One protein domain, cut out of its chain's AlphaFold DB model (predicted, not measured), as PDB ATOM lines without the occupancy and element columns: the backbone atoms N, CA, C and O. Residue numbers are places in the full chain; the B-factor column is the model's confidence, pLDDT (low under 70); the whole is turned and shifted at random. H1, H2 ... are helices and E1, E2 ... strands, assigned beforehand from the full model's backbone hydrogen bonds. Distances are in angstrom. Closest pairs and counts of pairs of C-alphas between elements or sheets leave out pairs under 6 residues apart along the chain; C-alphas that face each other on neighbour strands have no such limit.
ATOM      1  N   ARG A 121      13.669 -39.809 -43.382       90.50
ATOM      2  CA  ARG A 121      15.065 -39.355 -43.360       90.50
ATOM      3  C   ARG A 121      15.947 -40.406 -42.695       90.50
ATOM      4  O   ARG A 121      15.728 -40.753 -41.545       90.50
ATOM      5  N   SER A 122      16.987 -40.839 -43.397       87.06
ATOM      6  CA  SER A 122      18.000 -41.766 -42.895       87.06
ATOM      7  C   SER A 122      19.360 -41.084 -42.813       87.06
ATOM      8  O   SER A 122      19.877 -40.613 -43.828       87.06
ATOM      9  N   THR A 123      19.972 -41.053 -41.628       86.38
ATOM     10  CA  THR A 123      21.359 -40.592 -41.463       86.38
ATOM     11  C   THR A 123      22.322 -41.716 -41.837       86.38
ATOM     12  O   THR A 123      22.289 -42.804 -41.262       86.38
ATOM     13  N   VAL A 124      23.192 -41.458 -42.810       77.38
ATOM     14  CA  VAL A 124      24.148 -42.428 -43.345       77.38
ATOM     15  C   VAL A 124      25.431 -42.422 -42.510       77.38
ATOM     16  O   VAL A 124      26.067 -41.375 -42.372       77.38
ATOM     17  N   PRO A 125      25.886 -43.577 -41.996       73.69
ATOM     18  CA  PRO A 125      27.166 -43.640 -41.305       73.69
ATOM     19  C   PRO A 125      28.330 -43.533 -42.303       73.69
ATOM     20  O   PRO A 125      28.494 -44.388 -43.168       73.69
ATOM     21  N   ILE A 126      29.179 -42.520 -42.127       73.69
ATOM     22  CA  ILE A 126      30.280 -42.163 -43.048       73.69
ATOM     23  C   ILE A 126      31.491 -43.119 -42.956       73.69
ATOM     24  O   ILE A 126      32.414 -43.064 -43.769       73.69
ATOM     25  N   VAL A 127      31.519 -44.017 -41.966       68.44
ATOM     26  CA  VAL A 127      32.667 -44.898 -41.712       68.44
ATOM     27  C   VAL A 127      32.220 -46.299 -41.332       68.44
ATOM     28  O   VAL A 127      31.311 -46.480 -40.523       68.44
ATOM     29  N   SER A 128      32.931 -47.298 -41.836       67.50
ATOM     30  CA  SER A 128      32.831 -48.707 -41.454       67.50
ATOM     31  C   SER A 128      34.120 -49.178 -40.766       67.50
ATOM     32  O   SER A 128      35.175 -48.556 -40.887       67.50
ATOM     33  N   GLY A 129      34.045 -50.286 -40.026       67.88
ATOM     34  CA  GLY A 129      35.248 -51.002 -39.589       67.88
ATOM     35  C   GLY A 129      35.837 -51.858 -40.718       67.88
ATOM     36  O   GLY A 129      35.326 -51.857 -41.837       67.88
ATOM     37  N   THR A 130      36.898 -52.606 -40.411       67.94
ATOM     38  CA  THR A 130      37.532 -53.577 -41.331       67.94
ATOM     39  C   THR A 130      37.741 -54.959 -40.697       67.94
ATOM     40  O   THR A 130      38.235 -55.886 -41.340       67.94
ATOM     41  N   ALA A 131      37.398 -55.119 -39.417       69.50
ATOM     42  CA  ALA A 131      37.732 -56.312 -38.645       69.50
ATOM     43  C   ALA A 131      36.983 -57.553 -39.147       69.50
ATOM     44  O   ALA A 131      37.552 -58.645 -39.190       69.50
ATOM     45  N   SER A 132      35.723 -57.386 -39.548       78.88
ATOM     46  CA  SER A 132      34.892 -58.478 -40.039       78.88
ATOM     47  C   SER A 132      35.451 -59.076 -41.327       78.88
ATOM     48  O   SER A 132      35.518 -60.298 -41.421       78.88
ATOM     49  N   TYR A 133      35.946 -58.261 -42.265       81.31
ATOM     50  CA  TYR A 133      36.525 -58.772 -43.511       81.31
ATOM     51  C   TYR A 133      37.703 -59.717 -43.250       81.31
ATOM     52  O   TYR A 133      37.705 -60.848 -43.728       81.31
ATOM     53  N   HIS A 134      38.670 -59.298 -42.430       80.38
ATOM     54  CA  HIS A 134      39.839 -60.125 -42.114       80.38
ATOM     55  C   HIS A 134      39.471 -61.406 -41.358       80.38
ATOM     56  O   HIS A 134      40.116 -62.444 -41.523       80.38
ATOM     57  N   LEU A 135      38.425 -61.352 -40.534       76.56
ATOM     58  CA  LEU A 135      37.906 -62.534 -39.867       76.56
ATOM     59  C   LEU A 135      37.269 -63.495 -40.877       76.56
ATOM     60  O   LEU A 135      37.615 -64.670 -40.891       76.56
ATOM     61  N   VAL A 136      36.393 -63.000 -41.753       85.50
ATOM     62  CA  VAL A 136      35.762 -63.792 -42.817       85.50
ATOM     63  C   VAL A 136      36.821 -64.437 -43.716       85.50
ATOM     64  O   VAL A 136      36.779 -65.645 -43.947       85.50
ATOM     65  N   GLU A 137      37.824 -63.666 -44.134       86.06
ATOM     66  CA  GLU A 137      38.952 -64.148 -44.926       86.06
ATOM     67  C   GLU A 137      39.689 -65.302 -44.237       86.06
ATOM     68  O   GLU A 137      39.885 -66.357 -44.841       86.06
ATOM     69  N   ARG A 138      40.059 -65.135 -42.959       82.19
ATOM     70  CA  ARG A 138      40.735 -66.180 -42.182       82.19
ATOM     71  C   ARG A 138      39.918 -67.475 -42.161       82.19
ATOM     72  O   ARG A 138      40.485 -68.548 -42.365       82.19
ATOM     73  N   PHE A 139      38.616 -67.391 -41.905       85.19
ATOM     74  CA  PHE A 139      37.757 -68.575 -41.817       85.19
ATOM     75  C   PHE A 139      37.681 -69.323 -43.151       85.19
ATOM     76  O   PHE A 139      37.818 -70.544 -43.189       85.19
ATOM     77  N   ILE A 140      37.550 -68.586 -44.250       87.50
ATOM     78  CA  ILE A 140      37.380 -69.172 -45.579       87.50
ATOM     79  C   ILE A 140      38.706 -69.697 -46.127       87.50
ATOM     80  O   ILE A 140      38.790 -70.850 -46.550       87.50
ATOM     81  N   ARG A 141      39.771 -68.891 -46.102       84.38
ATOM     82  CA  ARG A 141      41.050 -69.258 -46.725       84.38
ATOM     83  C   ARG A 141      41.897 -70.176 -45.859       84.38
ATOM     84  O   ARG A 141      42.481 -71.111 -46.410       84.38
ATOM     85  N   ASN A 142      41.936 -69.948 -44.547       81.94
ATOM     86  CA  ASN A 142      42.841 -70.673 -43.652       81.94
ATOM     87  C   ASN A 142      42.133 -71.832 -42.952       81.94
ATOM     88  O   ASN A 142      42.714 -72.903 -42.823       81.94
ATOM     89  N   GLU A 143      40.891 -71.627 -42.509       83.50
ATOM     90  CA  GLU A 143      40.148 -72.641 -41.743       83.50
ATOM     91  C   GLU A 143      39.194 -73.484 -42.599       83.50
ATOM     92  O   GLU A 143      38.631 -74.447 -42.086       83.50
ATOM     93  N   LYS A 144      39.027 -73.139 -43.884       88.00
ATOM     94  CA  LYS A 144      38.177 -73.850 -44.854       88.00
ATOM     95  C   LYS A 144      36.760 -74.113 -44.330       88.00
ATOM     96  O   LYS A 144      36.218 -75.199 -44.501       88.00
ATOM     97  N   ARG A 145      36.160 -73.118 -43.673       85.94
ATOM     98  CA  ARG A 145      34.799 -73.197 -43.120       85.94
ATOM     99  C   ARG A 145      34.118 -71.834 -43.114       85.94
ATOM    100  O   ARG A 145      34.782 -70.801 -43.159       85.94
ATOM    101  N   LEU A 146      32.791 -71.827 -43.015       85.94
ATOM    102  CA  LEU A 146      32.032 -70.580 -42.932       85.94
ATOM    103  C   LEU A 146      32.278 -69.853 -41.586       85.94
ATOM    104  O   LEU A 146      32.409 -70.507 -40.542       85.94
ATOM    105  N   PRO A 147      32.344 -68.508 -41.586       81.94
ATOM    106  CA  PRO A 147      32.465 -67.696 -40.380       81.94
ATOM    107  C   PRO A 147      31.194 -67.761 -39.509       81.94
ATOM    108  O   PRO A 147      30.100 -68.007 -40.021       81.94
ATOM    109  N   PRO A 148      31.293 -67.501 -38.191       79.88
ATOM    110  CA  PRO A 148      30.138 -67.299 -37.333       79.88
ATOM    111  C   PRO A 148      29.307 -66.131 -37.860       79.88
ATOM    112  O   PRO A 148      29.832 -65.062 -38.155       79.88
ATOM    113  N   ARG A 149      27.989 -66.302 -37.947       80.56
ATOM    114  CA  ARG A 149      27.096 -65.312 -38.574       80.56
ATOM    115  C   ARG A 149      27.171 -63.932 -37.927       80.56
ATOM    116  O   ARG A 149      27.209 -62.919 -38.615       80.56
ATOM    117  N   ASN A 150      27.242 -63.906 -36.599       72.88
ATOM    118  CA  ASN A 150      27.343 -62.684 -35.801       72.88
ATOM    119  C   ASN A 150      28.701 -61.974 -35.933       72.88
ATOM    120  O   ASN A 150      28.850 -60.857 -35.445       72.88
ATOM    121  N   SER A 151      29.686 -62.594 -36.585       74.75
ATOM    122  CA  SER A 151      30.983 -61.985 -36.856       74.75
ATOM    123  C   SER A 151      31.053 -61.322 -38.236       74.75
ATOM    124  O   SER A 151      32.089 -60.756 -38.593       74.75
ATOM    125  N   VAL A 152      29.973 -61.403 -39.019       85.75
ATOM    126  CA  VAL A 152      29.876 -60.860 -40.373       85.75
ATOM    127  C   VAL A 152      29.165 -59.510 -40.334       85.75
ATOM    128  O   VAL A 152      27.974 -59.418 -40.037       85.75
ATOM    129  N   ARG A 153      29.900 -58.450 -40.663       86.94
ATOM    130  CA  ARG A 153      29.387 -57.094 -40.831       86.94
ATOM    131  C   ARG A 153      29.395 -56.740 -42.302       86.94
ATOM    132  O   ARG A 153      30.448 -56.488 -42.880       86.94
ATOM    133  N   THR A 154      28.209 -56.739 -42.898       92.06
ATOM    134  CA  THR A 154      28.016 -56.516 -44.333       92.06
ATOM    135  C   THR A 154      28.654 -55.205 -44.801       92.06
ATOM    136  O   THR A 154      29.306 -55.181 -45.838       92.06
ATOM    137  N   GLU A 155      28.546 -54.135 -44.014       91.81
ATOM    138  CA  GLU A 155      29.145 -52.838 -44.331       91.81
ATOM    139  C   GLU A 155      30.675 -52.865 -44.355       91.81
ATOM    140  O   GLU A 155      31.277 -52.156 -45.155       91.81
ATOM    141  N   GLU A 156      31.312 -53.682 -43.511       89.12
ATOM    142  CA  GLU A 156      32.772 -53.815 -43.473       89.12
ATOM    143  C   GLU A 156      33.286 -54.652 -44.648       89.12
ATOM    144  O   GLU A 156      34.397 -54.426 -45.112       89.12
ATOM    145  N   LEU A 157      32.472 -55.585 -45.159       94.81
ATOM    146  CA  LEU A 157      32.783 -56.312 -46.391       94.81
ATOM    147  C   LEU A 157      32.716 -55.384 -47.603       94.81
ATOM    148  O   LEU A 157      33.680 -55.324 -48.360       94.81
ATOM    149  N   ILE A 158      31.617 -54.631 -47.746       95.69
ATOM    150  CA  ILE A 158      31.431 -53.642 -48.823       95.69
ATOM    151  C   ILE A 158      32.605 -52.653 -48.827       95.69
ATOM    152  O   ILE A 158      33.245 -52.431 -49.845       95.69
ATOM    153  N   ASN A 159      32.947 -52.094 -47.668       92.38
ATOM    154  CA  ASN A 159      33.921 -51.007 -47.563       92.38
ATOM    155  C   ASN A 159      35.379 -51.454 -47.383       92.38
ATOM    156  O   ASN A 159      36.245 -50.628 -47.087       92.38
ATOM    157  N   GLN A 160      35.681 -52.741 -47.568       89.81
ATOM    158  CA  GLN A 160      37.066 -53.214 -47.594       89.81
ATOM    159  C   GLN A 160      37.804 -52.765 -48.868       89.81
ATOM    160  O   GLN A 160      39.029 -52.578 -48.862       89.81
ATOM    161  N   VAL A 161      37.068 -52.616 -49.971       91.25
ATOM    162  CA  VAL A 161      37.608 -52.234 -51.280       91.25
ATOM    163  C   VAL A 161      37.579 -50.716 -51.470       91.25
ATOM    164  O   VAL A 161      36.930 -49.981 -50.728       91.25
ATOM    165  N   SER A 162      38.323 -50.235 -52.466       87.44
ATOM    166  CA  SER A 162      38.280 -48.831 -52.875       87.44
ATOM    167  C   SER A 162      37.351 -48.680 -54.071       87.44
ATOM    168  O   SER A 162      37.406 -49.471 -55.016       87.44
ATOM    169  N   TYR A 163      36.526 -47.644 -54.047       90.12
ATOM    170  CA  TYR A 163      35.638 -47.307 -55.150       90.12
ATOM    171  C   TYR A 163      36.190 -46.058 -55.848       90.12
ATOM    172  O   TYR A 163      36.218 -44.989 -55.223       90.12
ATOM    173  N   PRO A 164      36.716 -46.168 -57.087       82.44
ATOM    174  CA  PRO A 164      37.061 -45.012 -57.891       82.44
ATOM    175  C   PRO A 164      35.806 -44.183 -58.140       82.44
ATOM    176  O   PRO A 164      34.687 -44.692 -58.130       82.44
ATOM    177  N   ASP A 165      36.024 -42.892 -58.301       74.38
ATOM    178  CA  ASP A 165      34.958 -41.931 -58.496       74.38
ATOM    179  C   ASP A 165      34.272 -42.103 -59.856       74.38
ATOM    180  O   ASP A 165      34.940 -42.155 -60.886       74.38
ATOM    181  N   GLU A 166      32.944 -42.141 -59.830       65.25
ATOM    182  CA  GLU A 166      32.080 -41.968 -61.005       65.25
ATOM    183  C   GLU A 166      31.046 -40.847 -60.769       65.25
ATOM    184  O   GLU A 166      30.082 -40.721 -61.518       65.25
ATOM    185  N   GLY A 167      31.190 -40.074 -59.686       60.78
ATOM    186  CA  GLY A 167      30.241 -39.047 -59.279       60.78
ATOM    187  C   GLY A 167      30.462 -37.714 -59.989       60.78
ATOM    188  O   GLY A 167      31.589 -37.272 -60.193       60.78
ATOM    189  N   ASP A 168      29.358 -37.036 -60.299       69.00
ATOM    190  CA  ASP A 168      29.363 -35.699 -60.910       69.00
ATOM    191  C   ASP A 168      29.372 -34.564 -59.869       69.00
ATOM    192  O   ASP A 168      29.505 -33.389 -60.221       69.00
ATOM    193  N   ALA A 169      29.185 -34.893 -58.586       87.38
ATOM    194  CA  ALA A 169      28.960 -33.923 -57.526       87.38
ATOM    195  C   ALA A 169      30.153 -33.843 -56.562       87.38
ATOM    196  O   ALA A 169      30.584 -34.851 -56.000       87.38
ATOM    197  N   ASP A 170      30.663 -32.630 -56.358       89.25
ATOM    198  CA  ASP A 170      31.855 -32.338 -55.559       89.25
ATOM    199  C   ASP A 170      31.568 -31.183 -54.597       89.25
ATOM    200  O   ASP A 170      31.040 -30.139 -54.993       89.25
ATOM    201  N   LEU A 171      31.923 -31.384 -53.331       88.25
ATOM    202  CA  LEU A 171      31.917 -30.369 -52.293       88.25
ATOM    203  C   LEU A 171      33.301 -30.304 -51.636       88.25
ATOM    204  O   LEU A 171      33.626 -31.108 -50.765       88.25
ATOM    205  N   ASP A 172      34.123 -29.340 -52.049       87.06
ATOM    206  CA  ASP A 172      35.475 -29.103 -51.518       87.06
ATOM    207  C   ASP A 172      36.404 -30.339 -51.536       87.06
ATOM    208  O   ASP A 172      37.185 -30.575 -50.606       87.06
ATOM    209  N   GLY A 173      36.342 -31.143 -52.602       87.44
ATOM    210  CA  GLY A 173      37.100 -32.388 -52.740       87.44
ATOM    211  C   GLY A 173      36.431 -33.580 -52.055       87.44
ATOM    212  O   GLY A 173      37.044 -34.640 -51.926       87.44
ATOM    213  N   ILE A 174      35.194 -33.427 -51.588       88.56
ATOM    214  CA  ILE A 174      34.364 -34.511 -51.075       88.56
ATOM    215  C   ILE A 174      33.338 -34.838 -52.147       88.56
ATOM    216  O   ILE A 174      32.410 -34.071 -52.397       88.56
ATOM    217  N   LYS A 175      33.511 -35.991 -52.780       90.25
ATOM    218  CA  LYS A 175      32.704 -36.389 -53.924       90.25
ATOM    219  C   LYS A 175      31.568 -37.302 -53.519       90.25
ATOM    220  O   LYS A 175      31.758 -38.204 -52.697       90.25
ATOM    221  N   LEU A 176      30.408 -37.071 -54.123       91.06
ATOM    222  CA  LEU A 176      29.189 -37.833 -53.896       91.06
ATOM    223  C   LEU A 176      28.712 -38.445 -55.218       91.06
ATOM    224  O   LEU A 176      28.316 -37.740 -56.144       91.06
ATOM    225  N   GLY A 177      28.745 -39.771 -55.290       91.81
ATOM    226  CA  GLY A 177      28.203 -40.559 -56.390       91.81
ATOM    227  C   GLY A 177      26.897 -41.229 -55.979       91.81
ATOM    228  O   GLY A 177      26.779 -41.744 -54.866       91.81
ATOM    229  N   ILE A 178      25.918 -41.228 -56.880       92.69
ATOM    230  CA  ILE A 178      24.609 -41.837 -56.647       92.69
ATOM    231  C   ILE A 178      24.227 -42.672 -57.848       92.69
ATOM    232  O   ILE A 178      24.263 -42.202 -58.983       92.69
ATOM    233  N   GLU A 179      23.792 -43.893 -57.579       92.88
ATOM    234  CA  GLU A 179      23.278 -44.781 -58.604       92.88
ATOM    235  C   GLU A 179      22.064 -45.541 -58.082       92.88
ATOM    236  O   GLU A 179      22.072 -46.046 -56.962       92.88
ATOM    237  N   ILE A 180      21.013 -45.635 -58.892       93.38
ATOM    238  CA  ILE A 180      19.823 -46.417 -58.569       93.38
ATOM    239  C   ILE A 180      19.519 -47.399 -59.695       93.38
ATOM    240  O   ILE A 180      19.410 -47.028 -60.867       93.38
ATOM    241  N   VAL A 181      19.364 -48.663 -59.318       93.56
ATOM    242  CA  VAL A 181      19.079 -49.777 -60.227       93.56
ATOM    243  C   VAL A 181      17.896 -50.583 -59.719       93.56
ATOM    244  O   VAL A 181      17.537 -50.524 -58.537       93.56
ATOM    245  N   ARG A 182      17.285 -51.376 -60.594       92.19
ATOM    246  CA  ARG A 182      16.368 -52.418 -60.132       92.19
ATOM    247  C   ARG A 182      17.153 -53.433 -59.303       92.19
ATOM    248  O   ARG A 182      18.233 -53.853 -59.709       92.19
ATOM    249  N   CYS A 183      16.647 -53.802 -58.127       91.94
ATOM    250  CA  CYS A 183      17.381 -54.696 -57.239       91.94
ATOM    251  C   CYS A 183      17.532 -56.080 -57.903       91.94
ATOM    252  O   CYS A 183      16.527 -56.673 -58.309       91.94
ATOM    253  N   PRO A 184      18.764 -56.606 -58.043       90.19
ATOM    254  CA  PRO A 184      18.994 -57.776 -58.890       90.19
ATOM    255  C   PRO A 184      18.507 -59.082 -58.256       90.19
ATOM    256  O   PRO A 184      18.196 -60.029 -58.970       90.19
ATOM    257  N   TRP A 185      18.377 -59.129 -56.927       88.50
ATOM    258  CA  TRP A 185      17.834 -60.291 -56.216       88.50
ATOM    259  C   TRP A 185      16.352 -60.165 -55.861       88.50
ATOM    260  O   TRP A 185      15.733 -61.165 -55.526       88.50
ATOM    261  N   ASP A 186      15.759 -58.974 -55.941       88.75
ATOM    262  CA  ASP A 186      14.340 -58.770 -55.653       88.75
ATOM    263  C   ASP A 186      13.752 -57.737 -56.616       88.75
ATOM    264  O   ASP A 186      13.939 -56.530 -56.472       88.75
ATOM    265  N   ARG A 187      13.017 -58.220 -57.622       85.88
ATOM    266  CA  ARG A 187      12.497 -57.384 -58.712       85.88
ATOM    267  C   ARG A 187      11.407 -56.407 -58.276       85.88
ATOM    268  O   ARG A 187      11.045 -55.555 -59.091       85.88
ATOM    269  N   GLU A 188      10.875 -56.535 -57.065       87.31
ATOM    270  CA  GLU A 188       9.918 -55.583 -56.496       87.31
ATOM    271  C   GLU A 188      10.614 -54.397 -55.822       87.31
ATOM    272  O   GLU A 188       9.965 -53.401 -55.513       87.31
ATOM    273  N   LEU A 189      11.930 -54.476 -55.620       91.25
ATOM    274  CA  LEU A 189      12.723 -53.450 -54.960       91.25
ATOM    275  C   LEU A 189      13.629 -52.708 -55.952       91.25
ATOM    276  O   LEU A 189      13.999 -53.213 -57.016       91.25
ATOM    277  N   THR A 190      14.056 -51.511 -55.565       94.06
ATOM    278  CA  THR A 190      15.200 -50.820 -56.178       94.06
ATOM    279  C   THR A 190      16.376 -50.812 -55.215       94.06
ATOM    280  O   THR A 190      16.195 -50.728 -53.999       94.06
ATOM    281  N   LEU A 191      17.588 -50.883 -55.756       95.44
ATOM    282  CA  LEU A 191      18.837 -50.775 -55.017       95.44
ATOM    283  C   LEU A 191      19.459 -49.406 -55.302       95.44
ATOM    284  O   LEU A 191      19.731 -49.079 -56.453       95.44
ATOM    285  N   LEU A 192      19.674 -48.621 -54.253       96.12
ATOM    286  CA  LEU A 192      20.360 -47.334 -54.294       96.12
ATOM    287  C   LEU A 192      21.774 -47.506 -53.733       96.12
ATOM    288  O   LEU A 192      21.935 -47.926 -52.587       96.12
ATOM    289  N   GLY A 193      22.780 -47.157 -54.526       95.44
ATOM    290  CA  GLY A 193      24.165 -46.993 -54.110       95.44
ATOM    291  C   GLY A 193      24.499 -45.528 -53.861       95.44
ATOM    292  O   GLY A 193      24.216 -44.670 -54.696       95.44
ATOM    293  N   VAL A 194      25.112 -45.253 -52.713       94.12
ATOM    294  CA  VAL A 194      25.638 -43.935 -52.344       94.12
ATOM    295  C   VAL A 194      27.133 -44.078 -52.085       94.12
ATOM    296  O   VAL A 194      27.542 -44.748 -51.136       94.12
ATOM    297  N   LEU A 195      27.945 -43.457 -52.936       93.50
ATOM    298  CA  LEU A 195      29.398 -43.399 -52.823       93.50
ATOM    299  C   LEU A 195      29.804 -42.039 -52.270       93.50
ATOM    300  O   LEU A 195      29.574 -41.019 -52.907       93.50
ATOM    301  N   LEU A 196      30.483 -42.031 -51.131       90.88
ATOM    302  CA  LEU A 196      31.207 -40.877 -50.626       90.88
ATOM    303  C   LEU A 196      32.706 -41.112 -50.809       90.88
ATOM    304  O   LEU A 196      33.240 -42.116 -50.334       90.88
ATOM    305  N   ARG A 197      33.415 -40.192 -51.457       90.44
ATOM    306  CA  ARG A 197      34.865 -40.288 -51.644       90.44
ATOM    307  C   ARG A 197      35.551 -39.026 -51.154       90.44
ATOM    308  O   ARG A 197      35.204 -37.920 -51.547       90.44
ATOM    309  N   ASN A 198      36.550 -39.207 -50.299       89.25
ATOM    310  CA  ASN A 198      37.345 -38.109 -49.784       89.25
ATOM    311  C   ASN A 198      38.593 -37.912 -50.645       89.25
ATOM    312  O   ASN A 198      39.573 -38.634 -50.485       89.25
ATOM    313  N   GLU A 199      38.576 -36.931 -51.536       89.75
ATOM    314  CA  GLU A 199      39.761 -36.458 -52.262       89.75
ATOM    315  C   GLU A 199      40.324 -35.160 -51.662       89.75
ATOM    316  O   GLU A 199      41.340 -34.639 -52.122       89.75
ATOM    317  N   SER A 200      39.700 -34.665 -50.590       86.69
ATOM    318  CA  SER A 200      40.183 -33.522 -49.832       86.69
ATOM    319  C   SER A 200      41.466 -33.867 -49.064       86.69
ATOM    320  O   SER A 200      41.790 -35.026 -48.799       86.69
ATOM    321  N   GLY A 201      42.199 -32.837 -48.642       85.69
ATOM    322  CA  GLY A 201      43.386 -32.991 -47.795       85.69
ATOM    323  C   GLY A 201      43.090 -33.230 -46.308       85.69
ATOM    324  O   GLY A 201      44.035 -33.311 -45.524       85.69
ATOM    325  N   ARG A 202      41.814 -33.307 -45.894       85.56
ATOM    326  CA  ARG A 202      41.398 -33.412 -44.482       85.56
ATOM    327  C   ARG A 202      40.561 -34.658 -44.216       85.56
ATOM    328  O   ARG A 202      40.033 -35.273 -45.131       85.56
ATOM    329  N   VAL A 203      40.451 -35.046 -42.952       83.25
ATOM    330  CA  VAL A 203      39.586 -36.150 -42.514       83.25
ATOM    331  C   VAL A 203      38.145 -35.649 -42.371       83.25
ATOM    332  O   VAL A 203      37.934 -34.575 -41.820       83.25
ATOM    333  N   ILE A 204      37.171 -36.433 -42.838       77.38
ATOM    334  CA  ILE A 204      35.733 -36.122 -42.792       77.38
ATOM    335  C   ILE A 204      35.099 -36.939 -41.656       77.38
ATOM    336  O   ILE A 204      34.838 -38.127 -41.845       77.38
ATOM    337  N   ALA A 205      34.907 -36.369 -40.465       67.19
ATOM    338  CA  ALA A 205      34.364 -37.120 -39.317       67.19
ATOM    339  C   ALA A 205      33.450 -36.318 -38.397       67.19
ATOM    340  O   ALA A 205      32.441 -36.844 -37.942       67.19
ATOM    341  N   GLU A 206      33.853 -35.095 -38.062       61.31
ATOM    342  CA  GLU A 206      33.285 -34.356 -36.928       61.31
ATOM    343  C   GLU A 206      32.222 -33.344 -37.368       61.31
ATOM    344  O   GLU A 206      31.410 -32.906 -36.562       61.31
ATOM    345  N   ASP A 207      32.202 -32.996 -38.650       67.06
ATOM    346  CA  ASP A 207      31.416 -31.901 -39.208       67.06
ATOM    347  C   ASP A 207      30.604 -32.305 -40.443       67.06
ATOM    348  O   ASP A 207      29.995 -31.444 -41.075       67.06
ATOM    349  N   ALA A 208      30.605 -33.593 -40.797       76.44
ATOM    350  CA  ALA A 208      29.943 -34.093 -41.990       76.44
ATOM    351  C   ALA A 208      28.720 -34.940 -41.653       76.44
ATOM    352  O   ALA A 208      28.810 -35.924 -40.918       76.44
ATOM    353  N   VAL A 209      27.588 -34.588 -42.250       83.00
ATOM    354  CA  VAL A 209      26.344 -35.342 -42.134       83.00
ATOM    355  C   VAL A 209      25.898 -35.721 -43.536       83.00
ATOM    356  O   VAL A 209      25.649 -34.856 -44.371       83.00
ATOM    357  N   LEU A 210      25.809 -37.023 -43.792       86.06
ATOM    358  CA  LEU A 210      25.241 -37.570 -45.017       86.06
ATOM    359  C   LEU A 210      23.833 -38.078 -44.695       86.06
ATOM    360  O   LEU A 210      23.663 -38.885 -43.781       86.06
ATOM    361  N   GLN A 211      22.821 -37.604 -45.412       90.62
ATOM    362  CA  GLN A 211      21.426 -37.980 -45.192       90.62
ATOM    363  C   GLN A 211      20.772 -38.416 -46.493       90.62
ATOM    364  O   GLN A 211      21.047 -37.864 -47.553       90.62
ATOM    365  N   VAL A 212      19.882 -39.399 -46.405       93.69
ATOM    366  CA  VAL A 212      18.983 -39.797 -47.488       93.69
ATOM    367  C   VAL A 212      17.569 -39.443 -47.058       93.69
ATOM    368  O   VAL A 212      17.064 -39.992 -46.082       93.69
ATOM    369  N   GLU A 213      16.933 -38.523 -47.770       96.12
ATOM    370  CA  GLU A 213      15.535 -38.147 -47.584       96.12
ATOM    371  C   GLU A 213      14.699 -38.770 -48.702       96.12
ATOM    372  O   GLU A 213      14.843 -38.417 -49.871       96.12
ATOM    373  N   VAL A 214      13.855 -39.732 -48.348       96.25
ATOM    374  CA  VAL A 214      13.054 -40.537 -49.271       96.25
ATOM    375  C   VAL A 214      11.653 -39.944 -49.397       96.25
ATOM    376  O   VAL A 214      11.042 -39.599 -48.391       96.25
ATOM    377  N   ASP A 215      11.122 -39.859 -50.616       95.81
ATOM    378  CA  ASP A 215       9.774 -39.348 -50.862       95.81
ATOM    379  C   ASP A 215       8.703 -40.423 -50.555       95.81
ATOM    380  O   ASP A 215       8.632 -41.437 -51.268       95.81
ATOM    381  N   PRO A 216       7.844 -40.231 -49.529       94.56
ATOM    382  CA  PRO A 216       6.833 -41.215 -49.140       94.56
ATOM    383  C   PRO A 216       5.713 -41.415 -50.168       94.56
ATOM    384  O   PRO A 216       4.959 -42.386 -50.067       94.56
ATOM    385  N   GLU A 217       5.560 -40.505 -51.137       93.44
ATOM    386  CA  GLU A 217       4.595 -40.672 -52.227       93.44
ATOM    387  C   GLU A 217       5.002 -41.846 -53.130       93.44
ATOM    388  O   GLU A 217       4.165 -42.667 -53.516       93.44
ATOM    389  N   PHE A 218       6.303 -41.981 -53.402       93.94
ATOM    390  CA  PHE A 218       6.824 -42.926 -54.392       93.94
ATOM    391  C   PHE A 218       7.461 -44.174 -53.782       93.94
ATOM    392  O   PHE A 218       7.463 -45.229 -54.419       93.94
ATOM    393  N   VAL A 219       7.973 -44.090 -52.555       94.88
ATOM    394  CA  VAL A 219       8.605 -45.210 -51.849       94.88
ATOM    395  C   VAL A 219       7.852 -45.448 -50.548       94.88
ATOM    396  O   VAL A 219       7.767 -44.552 -49.719       94.88
ATOM    397  N   GLY A 220       7.318 -46.653 -50.343       89.50
ATOM    398  CA  GLY A 220       6.550 -46.990 -49.141       89.50
ATOM    399  C   GLY A 220       7.432 -47.341 -47.941       89.50
ATOM    400  O   GLY A 220       7.085 -47.056 -46.796       89.50
ATOM    401  N   SER A 221       8.595 -47.944 -48.194       91.44
ATOM    402  CA  SER A 221       9.570 -48.272 -47.149       91.44
ATOM    403  C   SER A 221      10.985 -48.382 -47.708       91.44
ATOM    404  O   SER A 221      11.151 -48.791 -48.858       91.44
ATOM    405  N   TYR A 222      12.002 -48.112 -46.893       94.00
ATOM    406  CA  TYR A 222      13.406 -48.333 -47.250       94.00
ATOM    407  C   TYR A 222      14.154 -49.141 -46.191       94.00
ATOM    408  O   TYR A 222      13.721 -49.246 -45.051       94.00
ATOM    409  N   ARG A 223      15.309 -49.690 -46.559       89.94
ATOM    410  CA  ARG A 223      16.216 -50.404 -45.658       89.94
ATOM    411  C   ARG A 223      17.664 -50.064 -45.985       89.94
ATOM    412  O   ARG A 223      18.068 -50.188 -47.137       89.94
ATOM    413  N   LEU A 224      18.451 -49.719 -44.971       91.62
ATOM    414  CA  LEU A 224      19.911 -49.615 -45.061       91.62
ATOM    415  C   LEU A 224      20.547 -51.009 -44.935       91.62
ATOM    416  O   LEU A 224      20.330 -51.689 -43.934       91.62
ATOM    417  N   ILE A 225      21.347 -51.446 -45.909       92.25
ATOM    418  CA  ILE A 225      22.058 -52.733 -45.838       92.25
ATOM    419  C   ILE A 225      23.333 -52.587 -44.989       92.25
ATOM    420  O   ILE A 225      24.170 -51.727 -45.253       92.25
ATOM    421  N   GLY A 226      23.518 -53.476 -44.006       88.75
ATOM    422  CA  GLY A 226      24.642 -53.408 -43.059       88.75
ATOM    423  C   GLY A 226      24.391 -52.402 -41.935       88.75
ATOM    424  O   GLY A 226      23.256 -52.010 -41.711       88.75
ATOM    425  N   TYR A 227      25.428 -52.022 -41.186       82.19
ATOM    426  CA  TYR A 227      25.381 -51.007 -40.110       82.19
ATOM    427  C   TYR A 227      24.436 -51.301 -38.925       82.19
ATOM    428  O   TYR A 227      24.294 -50.477 -38.024       82.19
ATOM    429  N   ALA A 228      23.838 -52.490 -38.901       71.12
ATOM    430  CA  ALA A 228      23.064 -53.054 -37.802       71.12
ATOM    431  C   ALA A 228      23.683 -52.784 -36.424       71.12
ATOM    432  O   ALA A 228      24.879 -53.000 -36.226       71.12
ATOM    433  N   GLY A 229      22.866 -52.367 -35.455       60.69
ATOM    434  CA  GLY A 229      23.295 -52.203 -34.061       60.69
ATOM    435  C   GLY A 229      24.307 -51.076 -33.818       60.69
ATOM    436  O   GLY A 229      24.833 -50.975 -32.712       60.69
ATOM    437  N   ARG A 230      24.589 -50.229 -34.816       57.16
ATOM    438  CA  ARG A 230      25.229 -48.937 -34.573       57.16
ATOM    439  C   ARG A 230      24.150 -47.930 -34.213       57.16
ATOM    440  O   ARG A 230      23.280 -47.641 -35.029       57.16
ATOM    441  N   SER A 231      24.227 -47.378 -33.009       42.19
ATOM    442  CA  SER A 231      23.556 -46.116 -32.724       42.19
ATOM    443  C   SER A 231      24.084 -45.083 -33.719       42.19
ATOM    444  O   SER A 231      25.300 -44.980 -33.912       42.19
ATOM    445  N   VAL A 232      23.189 -44.341 -34.376       43.03
ATOM    446  CA  VAL A 232      23.579 -43.070 -34.999       43.03
ATOM    447  C   VAL A 232      24.277 -42.276 -33.894       43.03
ATOM    448  O   VAL A 232      23.756 -42.275 -32.776       43.03
ATOM    449  N   PRO A 233      25.458 -41.683 -34.124       37.56
ATOM    450  CA  PRO A 233      26.033 -40.812 -33.119       37.56
ATOM    451  C   PRO A 233      25.067 -39.638 -32.930       37.56
ATOM    452  O   PRO A 233      25.039 -38.709 -33.735       37.56
ATOM    453  N   GLU A 234      24.240 -39.699 -31.886       34.12
ATOM    454  CA  GLU A 234      23.880 -38.484 -31.173       34.12
ATOM    455  C   GLU A 234      25.209 -37.901 -30.699       34.12
ATOM    456  O   GLU A 234      26.075 -38.633 -30.212       34.12
ATOM    457  N   GLY A 235      25.424 -36.626 -31.015       43.47
ATOM    458  CA  GLY A 235      26.706 -35.967 -30.828       43.47
ATOM    459  C   GLY A 235      27.281 -36.187 -29.431       43.47
ATOM    460  O   GLY A 235      26.549 -36.223 -28.447       43.47
ATOM    461  N   GLU A 236      28.611 -36.250 -29.414       36.22
ATOM    462  CA  GLU A 236      29.496 -36.362 -28.252       36.22
ATOM    463  C   GLU A 236      29.713 -37.807 -27.745       36.22
ATOM    464  O   GLU A 236      28.892 -38.411 -27.068       36.22
ATOM    465  N   ASP A 237      30.907 -38.322 -28.075       34.25
ATOM    466  CA  ASP A 237      31.608 -39.474 -27.481       34.25
ATOM    467  C   ASP A 237      31.361 -40.888 -28.049       34.25
ATOM    468  O   ASP A 237      30.585 -41.686 -27.526       34.25
ATOM    469  N   GLY A 238      32.171 -41.288 -29.051       35.44
ATOM    470  CA  GLY A 238      32.262 -42.718 -29.398       35.44
ATOM    471  C   GLY A 238      33.120 -43.211 -30.573       35.44
ATOM    472  O   GLY A 238      32.923 -44.341 -30.999       35.44
ATOM    473  N   VAL A 239      34.053 -42.412 -31.104       35.22
ATOM    474  CA  VAL A 239      35.157 -42.771 -32.036       35.22
ATOM    475  C   VAL A 239      34.794 -43.593 -33.288       35.22
ATOM    476  O   VAL A 239      35.117 -44.773 -33.433       35.22
ATOM    477  N   SER A 240      34.315 -42.870 -34.298       43.78
ATOM    478  CA  SER A 240      34.714 -43.087 -35.687       43.78
ATOM    479  C   SER A 240      35.660 -41.950 -36.087       43.78
ATOM    480  O   SER A 240      35.277 -40.788 -36.032       43.78
ATOM    481  N   ARG A 241      36.906 -42.258 -36.480       54.22
ATOM    482  CA  ARG A 241      37.936 -41.249 -36.829       54.22
ATOM    483  C   ARG A 241      37.737 -40.623 -38.218       54.22
ATOM    484  O   ARG A 241      38.681 -40.050 -38.741       54.22
ATOM    485  N   GLY A 242      36.557 -40.758 -38.820       71.19
ATOM    486  CA  GLY A 242      36.217 -40.167 -40.115       71.19
ATOM    487  C   GLY A 242      36.767 -40.867 -41.340       71.19
ATOM    488  O   GLY A 242      37.581 -41.789 -41.267       71.19
ATOM    489  N   LEU A 243      36.327 -40.387 -42.497       80.94
ATOM    490  CA  LEU A 243      36.832 -40.804 -43.790       80.94
ATOM    491  C   LEU A 243      38.138 -40.054 -44.068       80.94
ATOM    492  O   LEU A 243      38.144 -38.836 -44.225       80.94
ATOM    493  N   SER A 244      39.263 -40.768 -44.090       86.25
ATOM    494  CA  SER A 244      40.584 -40.181 -44.371       86.25
ATOM    495  C   SER A 244      40.759 -39.810 -45.853       86.25
ATOM    496  O   SER A 244      40.107 -40.427 -46.697       86.25
ATOM    497  N   PRO A 245      41.670 -38.877 -46.194       88.31
ATOM    498  CA  PRO A 245      42.022 -38.579 -47.583       88.31
ATOM    499  C   PRO A 245      42.343 -39.833 -48.407       88.31
ATOM    500  O   PRO A 245      43.034 -40.745 -47.944       88.31
ATOM    501  N   GLY A 246      41.831 -39.880 -49.633       87.06
ATOM    502  CA  GLY A 246      41.961 -40.994 -50.572       87.06
ATOM    503  C   GLY A 246      41.091 -42.217 -50.261       87.06
ATOM    504  O   GLY A 246      41.243 -43.242 -50.928       87.06
ATOM    505  N   LYS A 247      40.215 -42.161 -49.249       88.19
ATOM    506  CA  LYS A 247      39.294 -43.256 -48.905       88.19
ATOM    507  C   LYS A 247      37.891 -43.014 -49.449       88.19
ATOM    508  O   LYS A 247      37.453 -41.878 -49.610       88.19
ATOM    509  N   SER A 248      37.187 -44.114 -49.684       90.56
ATOM    510  CA  SER A 248      35.778 -44.145 -50.063       90.56
ATOM    511  C   SER A 248      34.947 -44.840 -48.991       90.56
ATOM    512  O   SER A 248      35.434 -45.767 -48.342       90.56
ATOM    513  N   ASN A 249      33.694 -44.426 -48.856       91.25
ATOM    514  CA  ASN A 249      32.652 -45.162 -48.165       91.25
ATOM    515  C   ASN A 249      31.477 -45.367 -49.131       91.25
ATOM    516  O   ASN A 249      31.013 -44.420 -49.755       91.25
ATOM    517  N   TYR A 250      31.036 -46.608 -49.280       94.00
ATOM    518  CA  TYR A 250      29.942 -47.014 -50.146       94.00
ATOM    519  C   TYR A 250      28.825 -47.603 -49.292       94.00
ATOM    520  O   TYR A 250      29.053 -48.480 -48.450       94.00
ATOM    521  N   VAL A 251      27.612 -47.115 -49.519       93.88
ATOM    522  CA  VAL A 251      26.422 -47.481 -48.758       93.88
ATOM    523  C   VAL A 251      25.321 -47.928 -49.704       93.88
ATOM    524  O   VAL A 251      25.164 -47.376 -50.790       93.88
ATOM    525  N   LEU A 252      24.562 -48.941 -49.288       96.38
ATOM    526  CA  LEU A 252      23.472 -49.506 -50.073       96.38
ATOM    527  C   LEU A 252      22.142 -49.389 -49.334       96.38
ATOM    528  O   LEU A 252      22.033 -49.774 -48.168       96.38
ATOM    529  N   TYR A 253      21.120 -48.940 -50.053       96.00
ATOM    530  CA  TYR A 253      19.734 -48.935 -49.610       96.00
ATOM    531  C   TYR A 253      18.871 -49.798 -50.524       96.00
ATOM    532  O   TYR A 253      19.010 -49.756 -51.743       96.00
ATOM    533  N   GLN A 254      17.933 -50.541 -49.942       94.00
ATOM    534  CA  GLN A 254      16.811 -51.117 -50.679       94.00
ATOM    535  C   GLN A 254      15.595 -50.222 -50.493       94.00
ATOM    536  O   GLN A 254      15.217 -49.944 -49.357       94.00
ATOM    537  N   PHE A 255      14.961 -49.805 -51.581       94.81
ATOM    538  CA  PHE A 255      13.672 -49.119 -51.541       94.81
ATOM    539  C   PHE A 255      12.584 -50.059 -52.039       94.81
ATOM    540  O   PHE A 255      12.768 -50.760 -53.035       94.81
ATOM    541  N   ARG A 256      11.443 -50.048 -51.352       94.06
ATOM    542  CA  ARG A 256      10.200 -50.664 -51.805       94.06
ATOM    543  C   ARG A 256       9.304 -49.567 -52.380       94.06
ATOM    544  O   ARG A 256       8.782 -48.762 -51.603       94.06
ATOM    545  N   PRO A 257       9.127 -49.510 -53.706       93.12
ATOM    546  CA  PRO A 257       8.215 -48.569 -54.336       93.12
ATOM    547  C   PRO A 257       6.782 -48.711 -53.823       93.12
ATOM    548  O   PRO A 257       6.319 -49.816 -53.552       93.12
ATOM    549  N   SER A 258       6.059 -47.596 -53.754       91.00
ATOM    550  CA  SER A 258       4.615 -47.573 -53.480       91.00
ATOM    551  C   SER A 258       3.792 -48.103 -54.663       91.00
ATOM    552  O   SER A 258       2.662 -48.551 -54.485       91.00
ATOM    553  N   SER A 259       4.346 -48.034 -55.878       88.00
ATOM    554  CA  SER A 259       3.722 -48.489 -57.123       88.00
ATOM    555  C   SER A 259       4.789 -48.937 -58.133       88.00
ATOM    556  O   SER A 259       5.848 -48.305 -58.214       88.00
ATOM    557  N   PRO A 260       4.526 -49.969 -58.960       83.19
ATOM    558  CA  PRO A 260       5.441 -50.396 -60.022       83.19
ATOM    559  C   PRO A 260       5.595 -49.365 -61.155       83.19
ATOM    560  O   PRO A 260       6.479 -49.501 -61.997       83.19
ATOM    561  N   GLU A 261       4.772 -48.316 -61.201       81.75
ATOM    562  CA  GLU A 261       4.909 -47.242 -62.196       81.75
ATOM    563  C   GLU A 261       6.242 -46.489 -62.082       81.75
ATOM    564  O   GLU A 261       6.730 -45.958 -63.081       81.75
ATOM    565  N   ILE A 262       6.877 -46.514 -60.902       79.44
ATOM    566  CA  ILE A 262       8.183 -45.889 -60.650       79.44
ATOM    567  C   ILE A 262       9.278 -46.404 -61.600       79.44
ATOM    568  O   ILE A 262      10.258 -45.717 -61.862       79.44
ATOM    569  N   PHE A 263       9.114 -47.616 -62.140       79.50
ATOM    570  CA  PHE A 263      10.071 -48.223 -63.063       79.50
ATOM    571  C   PHE A 263       9.965 -47.673 -64.490       79.50
ATOM    572  O   PHE A 263      10.801 -48.008 -65.321       79.50
ATOM    573  N   ASN A 264       8.957 -46.846 -64.790       83.94
ATOM    574  CA  ASN A 264       8.675 -46.372 -66.148       83.94
ATOM    575  C   ASN A 264       8.519 -44.846 -66.254       83.94
ATOM    576  O   ASN A 264       8.332 -44.334 -67.357       83.94
ATOM    577  N   VAL A 265       8.551 -44.112 -65.138       84.00
ATOM    578  CA  VAL A 265       8.260 -42.671 -65.104       84.00
ATOM    579  C   VAL A 265       9.428 -41.909 -64.498       84.00
ATOM    580  O   VAL A 265       9.938 -42.280 -63.447       84.00
ATOM    581  N   GLU A 266       9.809 -40.802 -65.137       90.00
ATOM    582  CA  GLU A 266      10.857 -39.931 -64.615       90.00
ATOM    583  C   GLU A 266      10.366 -39.085 -63.433       90.00
ATOM    584  O   GLU A 266       9.471 -38.234 -63.568       90.00
ATOM    585  N   ARG A 267      10.935 -39.349 -62.251       91.62
ATOM    586  CA  ARG A 267      10.609 -38.692 -60.975       91.62
ATOM    587  C   ARG A 267      11.808 -38.673 -60.038       91.62
ATOM    588  O   ARG A 267      12.599 -39.613 -60.031       91.62
ATOM    589  N   VAL A 268      11.887 -37.645 -59.195       94.62
ATOM    590  CA  VAL A 268      12.786 -37.619 -58.033       94.62
ATOM    591  C   VAL A 268      12.112 -38.385 -56.899       94.62
ATOM    592  O   VAL A 268      11.017 -38.015 -56.493       94.62
ATOM    593  N   VAL A 269      12.752 -39.442 -56.405       94.44
ATOM    594  CA  VAL A 269      12.179 -40.365 -55.402       94.44
ATOM    595  C   VAL A 269      12.889 -40.288 -54.054       94.44
ATOM    596  O   VAL A 269      12.379 -40.766 -53.046       94.44
ATOM    597  N   ALA A 270      14.074 -39.685 -54.034       95.94
ATOM    598  CA  ALA A 270      14.810 -39.347 -52.830       95.94
ATOM    599  C   ALA A 270      15.783 -38.194 -53.120       95.94
ATOM    600  O   ALA A 270      16.045 -37.852 -54.276       95.94
ATOM    601  N   ARG A 271      16.339 -37.601 -52.070       95.88
ATOM    602  CA  ARG A 271      17.445 -36.645 -52.124       95.88
ATOM    603  C   ARG A 271      18.519 -37.106 -51.163       95.88
ATOM    604  O   ARG A 271      18.212 -37.462 -50.030       95.88
ATOM    605  N   VAL A 272      19.763 -37.093 -51.610       93.38
ATOM    606  CA  VAL A 272      20.902 -37.341 -50.732       93.38
ATOM    607  C   VAL A 272      21.586 -36.012 -50.484       93.38
ATOM    608  O   VAL A 272      22.002 -35.354 -51.439       93.38
ATOM    609  N   SER A 273      21.660 -35.608 -49.221       90.81
ATOM    610  CA  SER A 273      22.340 -34.389 -48.809       90.81
ATOM    611  C   SER A 273      23.626 -34.712 -48.064       90.81
ATOM    612  O   SER A 273      23.662 -35.579 -47.194       90.81
ATOM    613  N   LEU A 274      24.694 -34.012 -48.425       88.19
ATOM    614  CA  LEU A 274      25.962 -33.991 -47.718       88.19
ATOM    615  C   LEU A 274      26.165 -32.576 -47.186       88.19
ATOM    616  O   LEU A 274      26.363 -31.647 -47.963       88.19
ATOM    617  N   SER A 275      26.139 -32.420 -45.870       85.75
ATOM    618  CA  SER A 275      26.478 -31.165 -45.197       85.75
ATOM    619  C   SER A 275      27.864 -31.291 -44.582       85.75
ATOM    620  O   SER A 275      28.129 -32.306 -43.942       85.75
ATOM    621  N   VAL A 276      28.737 -30.296 -44.769       80.19
ATOM    622  CA  VAL A 276      30.100 -30.285 -44.208       80.19
ATOM    623  C   VAL A 276      30.392 -28.936 -43.551       80.19
ATOM    624  O   VAL A 276      30.260 -27.888 -44.185       80.19
ATOM    625  N   GLY A 277      30.839 -28.960 -42.296       69.19
ATOM    626  CA  GLY A 277      31.230 -27.767 -41.544       69.19
ATOM    627  C   GLY A 277      30.064 -27.044 -40.858       69.19
ATOM    628  O   GLY A 277      28.892 -27.257 -41.160       69.19
ATOM    629  N   ALA A 278      30.394 -26.131 -39.940       58.25
ATOM    630  CA  ALA A 278      29.412 -25.309 -39.223       58.25
ATOM    631  C   ALA A 278      28.806 -24.170 -40.076       58.25
ATOM    632  O   ALA A 278      27.776 -23.614 -39.704       58.25
ATOM    633  N   GLU A 279      29.429 -23.821 -41.211       60.59
ATOM    634  CA  GLU A 279      28.989 -22.730 -42.100       60.59
ATOM    635  C   GLU A 279      28.023 -23.172 -43.219       60.59
ATOM    636  O   GLU A 279      27.612 -22.346 -44.029       60.59
ATOM    637  N   GLY A 280      27.581 -24.438 -43.236       55.97
ATOM    638  CA  GLY A 280      26.408 -24.841 -44.023       55.97
ATOM    639  C   GLY A 280      26.651 -25.067 -45.517       55.97
ATOM    640  O   GLY A 280      25.731 -24.888 -46.314       55.97
ATOM    641  N   SER A 281      27.856 -25.485 -45.911       70.50
ATOM    642  CA  SER A 281      28.080 -26.030 -47.251       70.50
ATOM    643  C   SER A 281      27.303 -27.340 -47.393       70.50
ATOM    644  O   SER A 281      27.665 -28.354 -46.793       70.50
ATOM    645  N   GLU A 282      26.212 -27.301 -48.154       84.94
ATOM    646  CA  GLU A 282      25.346 -28.447 -48.412       84.94
ATOM    647  C   GLU A 282      25.358 -28.794 -49.902       84.94
ATOM    648  O   GLU A 282      25.111 -27.952 -50.767       84.94
ATOM    649  N   LEU A 283      25.625 -30.061 -50.193       87.25
ATOM    650  CA  LEU A 283      25.476 -30.649 -51.510       87.25
ATOM    651  C   LEU A 283      24.235 -31.535 -51.506       87.25
ATOM    652  O   LEU A 283      24.156 -32.467 -50.713       87.25
ATOM    653  N   ILE A 284      23.288 -31.275 -52.406       91.56
ATOM    654  CA  ILE A 284      22.069 -32.076 -52.556       91.56
ATOM    655  C   ILE A 284      22.064 -32.699 -53.942       91.56
ATOM    656  O   ILE A 284      22.067 -31.988 -54.948       91.56
ATOM    657  N   VAL A 285      21.994 -34.025 -53.997       92.81
ATOM    658  CA  VAL A 285      21.907 -34.772 -55.251       92.81
ATOM    659  C   VAL A 285      20.571 -35.527 -55.288       92.81
ATOM    660  O   VAL A 285      20.270 -36.301 -54.371       92.81
ATOM    661  N   PRO A 286      19.718 -35.288 -56.301       93.94
ATOM    662  CA  PRO A 286      18.449 -35.992 -56.432       93.94
ATOM    663  C   PRO A 286      18.664 -37.436 -56.899       93.94
ATOM    664  O   PRO A 286      19.482 -37.704 -57.774       93.94
ATOM    665  N   VAL A 287      17.868 -38.359 -56.364       92.56
ATOM    666  CA  VAL A 287      17.759 -39.735 -56.855       92.56
ATOM    667  C   VAL A 287      16.585 -39.788 -57.824       92.56
ATOM    668  O   VAL A 287      15.434 -39.632 -57.406       92.56
ATOM    669  N   THR A 288      16.863 -39.977 -59.111       90.25
ATOM    670  CA  THR A 288      15.845 -40.002 -60.167       90.25
ATOM    671  C   THR A 288      15.566 -41.412 -60.677       90.25
ATOM    672  O   THR A 288      16.443 -42.267 -60.736       90.25
ATOM    673  N   THR A 289      14.309 -41.650 -61.036       87.69
ATOM    674  CA  THR A 289      13.824 -42.862 -61.714       87.69
ATOM    675  C   THR A 289      13.519 -42.556 -63.189       87.69
ATOM    676  O   THR A 289      13.535 -41.374 -63.532       87.69
ATOM    677  N   PRO A 290      13.287 -43.548 -64.079       81.69
ATOM    678  CA  PRO A 290      13.371 -44.989 -63.836       81.69
ATOM    679  C   PRO A 290      14.785 -45.405 -63.421       81.69
ATOM    680  O   PRO A 290      15.776 -44.850 -63.888       81.69
ATOM    681  N   SER A 291      14.875 -46.362 -62.499       77.81
ATOM    682  CA  SER A 291      16.160 -46.961 -62.137       77.81
ATOM    683  C   SER A 291      16.756 -47.681 -63.344       77.81
ATOM    684  O   SER A 291      16.006 -48.288 -64.109       77.81
ATOM    685  N   ARG A 292      18.083 -47.676 -63.494       83.44
ATOM    686  CA  ARG A 292      18.728 -48.424 -64.582       83.44
ATOM    687  C   ARG A 292      18.482 -49.927 -64.417       83.44
ATOM    688  O   ARG A 292      18.285 -50.422 -63.301       83.44
ATOM    689  N   ASP A 293      18.519 -50.650 -65.530       86.06
ATOM    690  CA  ASP A 293      18.612 -52.105 -65.479       86.06
ATOM    691  C   ASP A 293      19.944 -52.520 -64.847       86.06
ATOM    692  O   ASP A 293      20.948 -51.814 -64.959       86.06
ATOM    693  N   TRP A 294      19.944 -53.673 -64.176       88.31
ATOM    694  CA  TRP A 294      21.126 -54.210 -63.500       88.31
ATOM    695  C   TRP A 294      22.338 -54.349 -64.434       88.31
ATOM    696  O   TRP A 294      23.460 -54.037 -64.041       88.31
ATOM    697  N   ASP A 295      22.100 -54.721 -65.691       86.19
ATOM    698  CA  ASP A 295      23.142 -54.896 -66.710       86.19
ATOM    699  C   ASP A 295      23.871 -53.584 -67.057       86.19
ATOM    700  O   ASP A 295      24.951 -53.601 -67.644       86.19
ATOM    701  N   LEU A 296      23.280 -52.437 -66.702       88.31
ATOM    702  CA  LEU A 296      23.844 -51.099 -66.887       88.31
ATOM    703  C   LEU A 296      24.405 -50.504 -65.586       88.31
ATOM    704  O   LEU A 296      24.784 -49.330 -65.577       88.31
TER     705      LEU A 296
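What this domain is: This is residues 121 to 296 of the 369 residues of the protein "vWF_A domain-containing protein" of Roseibacillus sp (UniProt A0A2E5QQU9). Two antiparallel sheets lie face to face as a sandwich, their strands nearly aligned at 12 degrees, while H1 lies off both sheets beside the short H2. The larger sheet, in the order E2 E3 E4 E7 E6, is twisted, and the way across it turns by 78 degrees; the other runs E1 E5 E8 E9. The printed part has 176 residues, with three named helices and nine named strands in the order E1 H1 H2 E2 E3 E4 E5 E6 E7 H3 E8 E9, a mixed class of helices and strands. It is compact, with a radius of gyration of the C-alphas of 17.0 A and spans of 49 by 44 by 29 A.

How they stand to each other: Start at E1, residues 121 to 124, an edge strand; its antiparallel neighbour is E5, residues 208 to 214, with N 122 and O 212 2.8 A apart, within hydrogen-bond range. E5 is the antiparallel neighbour of E8, residues 267 to 276, with N 211 and O 273 at 2.8 A. E8 forms a hairpin with E9, residues 281 to 289, with N 274 and O 283 at 2.8 A. After E1, look for H1, residues 131 to 142, which with residues 131 to 133 alone touches H2, residues 154 to 158; the closest C-alphas, of Tyr 133 and Leu 157, are 5.3 A apart. Next, E2, residues 169 to 171, E3, residues 174 to 182, and E4, residues 190 to 198, form a meander, each strand the antiparallel neighbour of the one before; N 176 and O 169 are 2.9 A apart, N 179 and O 193 3.0 A. E4 is the antiparallel neighbour of E7, residues 248 to 257, with N 192 and O 253 at 2.8 A. E7 forms a hairpin with E6, residues 219 to 224, with N 254 and O 223 at 2.8 A. H2 only grazes this sheet, with residues 155 to 158. Between the sheets, the closest C-alphas of E2 and E9, those of Leu 171 and Leu 283, are 6.5 A apart; E1 and E6 are near each other, with 6 pairs within 10 A. H3, residues 260 to 263, only grazes both sheets. In H1 and H2 every O i to N i+4 pair is within hydrogen-bond range; H3 is too short for such a pair.

Where its parts are: Find C-alpha 121 at (15.065, -39.355, -43.360), where E1 begins. H1 runs 16.0 A from C-alpha 131 at (37.732, -56.312, -38.645). E3 spans 27.0 A, E4 26.3 A, E7 28.2 A and E8 27.1 A; E9 spans 26.4 A and ends at C-alpha 289, (13.824, -42.862, -61.714).

The domain as a whole: The two C-alphas farthest apart, of Lys 144 and Glu 279, are 52.0 A apart. The printed part has no cut. The long links are H1 to H2, 11 residues, and E6 to E7, residues 225 to 247. The mean pLDDT of the printed part is 82.5; residues 127 to 131, 166 to 168, 205 to 207, 229 to 241 and 277 to 280 are under 70.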